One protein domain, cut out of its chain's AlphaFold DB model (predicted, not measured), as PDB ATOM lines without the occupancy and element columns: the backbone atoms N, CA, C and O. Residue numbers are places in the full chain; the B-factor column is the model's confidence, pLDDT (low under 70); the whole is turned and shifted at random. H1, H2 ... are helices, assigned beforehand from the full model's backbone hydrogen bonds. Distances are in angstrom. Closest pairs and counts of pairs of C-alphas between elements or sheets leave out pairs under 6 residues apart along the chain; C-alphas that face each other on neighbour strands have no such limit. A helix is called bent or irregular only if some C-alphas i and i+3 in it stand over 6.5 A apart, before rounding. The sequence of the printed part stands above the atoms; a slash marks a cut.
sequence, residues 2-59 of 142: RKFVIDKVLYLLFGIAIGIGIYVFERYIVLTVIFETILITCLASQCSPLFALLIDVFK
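This is residues 2 to 59 of the 142 residues of an uncharacterized protein of Clostridiales bacterium (UniProt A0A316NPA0). Two long helices, H1 then H2, meet near their ends as a V, and H2 bends, its last part, H2b, turning aside from its first, H2a. The printed part has 58 residues, all helix by class, with no named strand. It is flat, 44 by 38 by 13 A, and only just extended, close to loose, with a radius of gyration of the C-alphas of 15.8 A.

H1, residues 2 to 27, spans 39.4 A from C-alpha 2 at (11.580, -8.776, 63.264) and is irregular: C-alphas 24 and 27 are 7.3 A apart. H2, residues 29 to 59, was assigned as one helix by its hydrogen bonds but is bent, C-alphas 46 and 49 being 7.5 A apart. Its arms are H2a, residues 29 to 46, 25.5 A, and H2b, residues 49 to 59, ending at (-5.548, -9.447, 24.952).

H1, with residues 22 to 26 alone, touches residues 31 to 32 alone of H2a, only at the corner by their tight link; the closest C-alphas, of Ile 22 and Thr 32, are 6.7 A apart. They run opposite ways at a shallow tilt of 31 degrees. H2a and H2b stand at a steep tilt of 67 degrees, only just short of about perpendicular. H1 and H2b are apart. Every O i to N i+4 pair is within hydrogen-bond range in H2a and H2b, 21 of 22 in H1.

The farthest C-alphas, of Arg 27 and Lys 59, are 44.8 A apart. The printed part has no cut. Its mean pLDDT is 71.2, with 25 residues under 70, among them 19 to 32.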
ATOM      1  N   ARG A   2      11.465  -7.445  62.631       53.91
ATOM      2  CA  ARG A   2      11.580  -8.776  63.264       53.91
ATOM      3  C   ARG A   2      10.660  -9.863  62.670       53.91
ATOM      4  O   ARG A   2      11.131 -10.958  62.408       53.91
ATOM      5  N   LYS A   3       9.392  -9.537  62.371       62.28
ATOM      6  CA  LYS A   3       8.419 -10.467  61.755       62.28
ATOM      7  C   LYS A   3       8.821 -10.910  60.339       62.28
ATOM      8  O   LYS A   3       8.809 -12.090  60.047       62.28
ATOM      9  N   PHE A   4       9.300  -9.975  59.515       64.12
ATOM     10  CA  PHE A   4       9.779 -10.268  58.161       64.12
ATOM     11  C   PHE A   4      11.007 -11.190  58.158       64.12
ATOM     12  O   PHE A   4      11.103 -12.083  57.326       64.12
ATOM     13  N   VAL A   5      11.934 -10.995  59.102       68.94
ATOM     14  CA  VAL A   5      13.112 -11.866  59.248       68.94
ATOM     15  C   VAL A   5      12.692 -13.272  59.679       68.94
ATOM     16  O   VAL A   5      13.163 -14.242  59.099       68.94
ATOM     17  N   ILE A   6      11.769 -13.384  60.639       76.62
ATOM     18  CA  ILE A   6      11.239 -14.676  61.098       76.62
ATOM     19  C   ILE A   6      10.528 -15.408  59.956       76.62
ATOM     20  O   ILE A   6      10.831 -16.573  59.719       76.62
ATOM     21  N   ASP A   7       9.675 -14.718  59.195       66.69
ATOM     22  CA  ASP A   7       8.976 -15.306  58.049       66.69
ATOM     23  C   ASP A   7       9.971 -15.797  56.985       66.69
ATOM     24  O   ASP A   7       9.839 -16.905  56.469       66.69
ATOM     25  N   LYS A   8      11.025 -15.024  56.691       71.88
ATOM     26  CA  LYS A   8      12.062 -15.425  55.725       71.88
ATOM     27  C   LYS A   8      12.895 -16.620  56.196       71.88
ATOM     28  O   LYS A   8      13.218 -17.475  55.377       71.88
ATOM     29  N   VAL A   9      13.206 -16.705  57.490       77.44
ATOM     30  CA  VAL A   9      13.920 -17.852  58.079       77.44
ATOM     31  C   VAL A   9      13.043 -19.106  58.072       77.44
ATOM     32  O   VAL A   9      13.527 -20.182  57.728       77.44
ATOM     33  N   LEU A  10      11.747 -18.975  58.371       74.88
ATOM     34  CA  LEU A  10      10.781 -20.074  58.281       74.88
ATOM     35  C   LEU A  10      10.642 -20.599  56.848       74.88
ATOM     36  O   LEU A  10      10.677 -21.809  56.644       74.88
ATOM     37  N   TYR A  11      10.565 -19.709  55.857       72.38
ATOM     38  CA  TYR A  11      10.548 -20.102  54.444       72.38
ATOM     39  C   TYR A  11      11.830 -20.833  54.021       72.38
ATOM     40  O   TYR A  11      11.755 -21.816  53.287       72.38
ATOM     41  N   LEU A  12      12.996 -20.388  54.501       77.19
ATOM     42  CA  LEU A  12      14.276 -21.044  54.220       77.19
ATOM     43  C   LEU A  12      14.322 -22.459  54.818       77.19
ATOM     44  O   LEU A  12      14.678 -23.410  54.127       77.19
ATOM     45  N   LEU A  13      13.913 -22.608  56.082       77.44
ATOM     46  CA  LEU A  13      13.846 -23.905  56.761       77.44
ATOM     47  C   LEU A  13      12.848 -24.852  56.084       77.44
ATOM     48  O   LEU A  13      13.141 -26.036  55.933       77.44
ATOM     49  N   PHE A  14      11.709 -24.333  55.624       77.62
ATOM     50  CA  PHE A  14      10.719 -25.111  54.883       77.62
ATOM     51  C   PHE A  14      11.263 -25.586  53.528       77.62
ATOM     52  O   PHE A  14      11.093 -26.749  53.173       77.62
ATOM     53  N   GLY A  15      11.995 -24.731  52.805       73.44
ATOM     54  CA  GLY A  15      12.661 -25.105  51.553       73.44
ATOM     55  C   GLY A  15      13.730 -26.186  51.738       73.44
ATOM     56  O   GLY A  15      13.786 -27.133  50.955       73.44
ATOM     57  N   ILE A  16      14.533 -26.098  52.804       77.19
ATOM     58  CA  ILE A  16      15.540 -27.118  53.147       77.19
ATOM     59  C   ILE A  16      14.860 -28.440  53.533       77.19
ATOM     60  O   ILE A  16      15.286 -29.499  53.080       77.19
ATOM     61  N   ALA A  17      13.775 -28.391  54.312       76.38
ATOM     62  CA  ALA A  17      13.003 -29.578  54.683       76.38
ATOM     63  C   ALA A  17      12.357 -30.261  53.464       76.38
ATOM     64  O   ALA A  17      12.380 -31.487  53.378       76.38
ATOM     65  N   ILE A  18      11.845 -29.489  52.499       74.00
ATOM     66  CA  ILE A  18      11.349 -30.018  51.219       74.00
ATOM     67  C   ILE A  18      12.490 -30.655  50.420       74.00
ATOM     68  O   ILE A  18      12.322 -31.765  49.927       74.00
ATOM     69  N   GLY A  19      13.656 -30.007  50.329       66.25
ATOM     70  CA  GLY A  19      14.818 -30.544  49.612       66.25
ATOM     71  C   GLY A  19      15.336 -31.860  50.203       66.25
ATOM     72  O   GLY A  19      15.595 -32.808  49.465       66.25
ATOM     73  N   ILE A  20      15.413 -31.951  51.535       68.75
ATOM     74  CA  ILE A  20      15.759 -33.194  52.246       68.75
ATOM     75  C   ILE A  20      14.664 -34.248  52.039       68.75
ATOM     76  O   ILE A  20      14.979 -35.412  51.805       68.75
ATOM     77  N   GLY A  21      13.391 -33.843  52.077       64.81
ATOM     78  CA  GLY A  21      12.259 -34.709  51.760       64.81
ATOM     79  C   GLY A  21      12.407 -35.333  50.375       64.81
ATOM     80  O   GLY A  21      12.430 -36.551  50.265       64.81
ATOM     81  N   ILE A  22      12.606 -34.523  49.335       65.56
ATOM     82  CA  ILE A  22      12.770 -34.986  47.948       65.56
ATOM     83  C   ILE A  22      13.968 -35.941  47.810       65.56
ATOM     84  O   ILE A  22      13.831 -36.985  47.180       65.56
ATOM     85  N   TYR A  23      15.102 -35.640  48.456       61.34
ATOM     86  CA  TYR A  23      16.304 -36.487  48.420       61.34
ATOM     87  C   TYR A  23      16.096 -37.855  49.095       61.34
ATOM     88  O   TYR A  23      16.548 -38.881  48.594       61.34
ATOM     89  N   VAL A  24      15.370 -37.904  50.216       61.09
ATOM     90  CA  VAL A  24      15.016 -39.167  50.899       61.09
ATOM     91  C   VAL A  24      13.913 -39.931  50.144       61.09
ATOM     92  O   VAL A  24      13.833 -41.159  50.231       61.09
ATOM     93  N   PHE A  25      13.079 -39.226  49.374       53.22
ATOM     94  CA  PHE A  25      11.938 -39.775  48.640       53.22
ATOM     95  C   PHE A  25      12.244 -40.264  47.213       53.22
ATOM     96  O   PHE A  25      11.316 -40.726  46.550       53.22
ATOM     97  N   GLU A  26      13.504 -40.307  46.754       56.31
ATOM     98  CA  GLU A  26      13.876 -40.954  45.472       56.31
ATOM     99  C   GLU A  26      13.358 -42.407  45.349       56.31
ATOM    100  O   GLU A  26      13.139 -42.909  44.248       56.31
ATOM    101  N   ARG A  27      13.063 -43.078  46.473       57.00
ATOM    102  CA  ARG A  27      12.435 -44.412  46.503       57.00
ATOM    103  C   ARG A  27      10.933 -44.443  46.179       57.00
ATOM    104  O   ARG A  27      10.410 -45.525  45.927       57.00
ATOM    105  N   TYR A  28      10.232 -43.306  46.179       61.50
ATOM    106  CA  TYR A  28       8.783 -43.214  45.962       61.50
ATOM    107  C   TYR A  28       8.430 -42.111  44.956       61.50
ATOM    108  O   TYR A  28       7.730 -41.156  45.288       61.50
ATOM    109  N   ILE A  29       8.856 -42.294  43.703       65.00
ATOM    110  CA  ILE A  29       8.546 -41.429  42.545       65.00
ATOM    111  C   ILE A  29       7.079 -40.960  42.540       65.00
ATOM    112  O   ILE A  29       6.795 -39.793  42.296       65.00
ATOM    113  N   VAL A  30       6.141 -41.854  42.865       63.38
ATOM    114  CA  VAL A  30       4.703 -41.548  42.889       63.38
ATOM    115  C   VAL A  30       4.348 -40.492  43.942       63.38
ATOM    116  O   VAL A  30       3.558 -39.595  43.660       63.38
ATOM    117  N   LEU A  31       4.934 -40.556  45.143       66.94
ATOM    118  CA  LEU A  31       4.647 -39.591  46.206       66.94
ATOM    119  C   LEU A  31       5.240 -38.214  45.878       66.94
ATOM    120  O   LEU A  31       4.588 -37.196  46.112       66.94
ATOM    121  N   THR A  32       6.439 -38.186  45.292       67.62
ATOM    122  CA  THR A  32       7.109 -36.954  44.851       67.62
ATOM    123  C   THR A  32       6.290 -36.247  43.773       67.62
ATOM    124  O   THR A  32       6.019 -35.054  43.897       67.62
ATOM    125  N   VAL A  33       5.777 -36.994  42.789       71.25
ATOM    126  CA  VAL A  33       4.887 -36.464  41.741       71.25
ATOM    127  C   VAL A  33       3.587 -35.909  42.333       71.25
ATOM    128  O   VAL A  33       3.141 -34.834  41.931       71.25
ATOM    129  N   ILE A  34       2.980 -36.591  43.311       75.25
ATOM    130  CA  ILE A  34       1.769 -36.093  43.986       75.25
ATOM    131  C   ILE A  34       2.060 -34.772  44.711       75.25
ATOM    132  O   ILE A  34       1.302 -33.814  44.560       75.25
ATOM    133  N   PHE A  35       3.167 -34.687  45.455       76.12
ATOM    134  CA  PHE A  35       3.555 -33.466  46.167       76.12
ATOM    135  C   PHE A  35       3.854 -32.299  45.224       76.12
ATOM    136  O   PHE A  35       3.374 -31.191  45.463       76.12
ATOM    137  N   GLU A  36       4.592 -32.539  44.140       75.62
ATOM    138  CA  GLU A  36       4.852 -31.529  43.112       75.62
ATOM    139  C   GLU A  36       3.557 -31.053  42.459       75.62
ATOM    140  O   GLU A  36       3.341 -29.851  42.327       75.62
ATOM    141  N   THR A  37       2.644 -31.970  42.131       76.25
ATOM    142  CA  THR A  37       1.348 -31.620  41.535       76.25
ATOM    143  C   THR A  37       0.522 -30.753  42.488       76.25
ATOM    144  O   THR A  37      -0.064 -29.755  42.065       76.25
ATOM    145  N   ILE A  38       0.506 -31.077  43.785       79.25
ATOM    146  CA  ILE A  38      -0.185 -30.280  44.811       79.25
ATOM    147  C   ILE A  38       0.466 -28.902  44.956       79.25
ATOM    148  O   ILE A  38      -0.247 -27.899  44.981       79.25
ATOM    149  N   LEU A  39       1.799 -28.827  45.010       77.25
ATOM    150  CA  LEU A  39       2.530 -27.562  45.105       77.25
ATOM    151  C   LEU A  39       2.275 -26.679  43.886       77.25
ATOM    152  O   LEU A  39       1.926 -25.513  44.057       77.25
ATOM    153  N   ILE A  40       2.376 -27.230  42.675       76.06
ATOM    154  CA  ILE A  40       2.106 -26.516  41.422       76.06
ATOM    155  C   ILE A  40       0.654 -26.043  41.389       76.06
ATOM    156  O   ILE A  40       0.410 -24.888  41.061       76.06
ATOM    157  N   THR A  41      -0.308 -26.882  41.774       76.06
ATOM    158  CA  THR A  41      -1.729 -26.496  41.793       76.06
ATOM    159  C   THR A  41      -1.997 -25.402  42.827       76.06
ATOM    160  O   THR A  41      -2.742 -24.460  42.559       76.06
ATOM    161  N   CYS A  42      -1.356 -25.476  43.996       73.31
ATOM    162  CA  CYS A  42      -1.470 -24.469  45.046       73.31
ATOM    163  C   CYS A  42      -0.849 -23.134  44.609       73.31
ATOM    164  O   CYS A  42      -1.505 -22.098  44.697       73.31
ATOM    165  N   LEU A  43       0.363 -23.165  44.043       69.12
ATOM    166  CA  LEU A  43       1.041 -22.005  43.454       69.12
ATOM    167  C   LEU A  43       0.260 -21.425  42.271       69.12
ATOM    168  O   LEU A  43       0.154 -20.210  42.158       69.12
ATOM    169  N   ALA A  44      -0.325 -22.257  41.411       70.31
ATOM    170  CA  ALA A  44      -1.131 -21.815  40.277       70.31
ATOM    171  C   ALA A  44      -2.450 -21.175  40.727       70.31
ATOM    172  O   ALA A  44      -2.841 -20.149  40.179       70.31
ATOM    173  N   SER A  45      -3.111 -21.734  41.744       69.88
ATOM    174  CA  SER A  45      -4.312 -21.146  42.357       69.88
ATOM    175  C   SER A  45      -4.000 -19.780  42.968       69.88
ATOM    176  O   SER A  45      -4.687 -18.793  42.710       69.88
ATOM    177  N   GLN A  46      -2.891 -19.707  43.698       65.69
ATOM    178  CA  GLN A  46      -2.371 -18.489  44.294       65.69
ATOM    179  C   GLN A  46      -2.002 -17.430  43.235       65.69
ATOM    180  O   GLN A  46      -2.454 -16.288  43.301       65.69
ATOM    181  N   CYS A  47      -1.268 -17.812  42.194       68.38
ATOM    182  CA  CYS A  47      -0.833 -16.922  41.117       68.38
ATOM    183  C   CYS A  47      -1.881 -16.720  40.011       68.38
ATOM    184  O   CYS A  47      -1.621 -15.986  39.058       68.38
ATOM    185  N   SER A  48      -3.067 -17.326  40.111       69.25
ATOM    186  CA  SER A  48      -4.138 -17.225  39.110       69.25
ATOM    187  C   SER A  48      -4.465 -15.771  38.716       69.25
ATOM    188  O   SER A  48      -4.542 -15.485  37.517       69.25
ATOM    189  N   PRO A  49      -4.538 -14.798  39.653       67.00
ATOM    190  CA  PRO A  49      -4.745 -13.393  39.300       67.00
ATOM    191  C   PRO A  49      -3.588 -12.775  38.496       67.00
ATOM    192  O   PRO A  49      -3.839 -11.934  37.634       67.00
ATOM    193  N   LEU A  50      -2.339 -13.189  38.746       71.00
ATOM    194  CA  LEU A  50      -1.163 -12.725  37.997       71.00
ATOM    195  C   LEU A  50      -1.171 -13.271  36.571       71.00
ATOM    196  O   LEU A  50      -0.929 -12.522  35.627       71.00
ATOM    197  N   PHE A  51      -1.499 -14.552  36.401       74.19
ATOM    198  CA  PHE A  51      -1.654 -15.140  35.072       74.19
ATOM    199  C   PHE A  51      -2.804 -14.487  34.301       74.19
ATOM    200  O   PHE A  51      -2.643 -14.178  33.123       74.19
ATOM    201  N   ALA A  52      -3.930 -14.201  34.962       78.25
ATOM    202  CA  ALA A  52      -5.035 -13.469  34.350       78.25
ATOM    203  C   ALA A  52      -4.607 -12.067  33.886       78.25
ATOM    204  O   ALA A  52      -4.913 -11.687  32.760       78.25
ATOM    205  N   LEU A  53      -3.850 -11.336  34.714       77.19
ATOM    206  CA  LEU A  53      -3.314 -10.018  34.368       77.19
ATOM    207  C   LEU A  53      -2.346 -10.093  33.182       77.19
ATOM    208  O   LEU A  53      -2.460  -9.291  32.263       77.19
ATOM    209  N   LEU A  54      -1.437 -11.070  33.156       79.56
ATOM    210  CA  LEU A  54      -0.522 -11.270  32.026       79.56
ATOM    211  C   LEU A  54      -1.284 -11.540  30.727       79.56
ATOM    212  O   LEU A  54      -0.998 -10.915  29.710       79.56
ATOM    213  N   ILE A  55      -2.277 -12.432  30.753       81.88
ATOM    214  CA  ILE A  55      -3.102 -12.724  29.573       81.88
ATOM    215  C   ILE A  55      -3.874 -11.477  29.134       81.88
ATOM    216  O   ILE A  55      -3.978 -11.211  27.938       81.88
ATOM    217  N   ASP A  56      -4.403 -10.705  30.081       83.75
ATOM    218  CA  ASP A  56      -5.110  -9.460  29.793       83.75
ATOM    219  C   ASP A  56      -4.199  -8.394  29.168       83.75
ATOM    220  O   ASP A  56      -4.633  -7.698  28.255       83.75
ATOM    221  N   VAL A  57      -2.928  -8.303  29.576       79.56
ATOM    222  CA  VAL A  57      -1.943  -7.411  28.935       79.56
ATOM    223  C   VAL A  57      -1.755  -7.767  27.455       79.56
ATOM    224  O   VAL A  57      -1.619  -6.868  26.629       79.56
ATOM    225  N   PHE A  58      -1.813  -9.053  27.091       81.19
ATOM    226  CA  PHE A  58      -1.747  -9.482  25.688       81.19
ATOM    227  C   PHE A  58      -3.072  -9.325  24.930       81.19
ATOM    228  O   PHE A  58      -3.057  -9.038  23.735       81.19
ATOM    229  N   LYS A  59      -4.219  -9.537  25.587       83.56
ATOM    230  CA  LYS A  59      -5.548  -9.447  24.952       83.56
ATOM    231  C   LYS A  59      -6.085  -8.019  24.846       83.56
ATOM    232  O   LYS A  59      -6.969  -7.777  24.030       83.56
TER     233      LYS A  59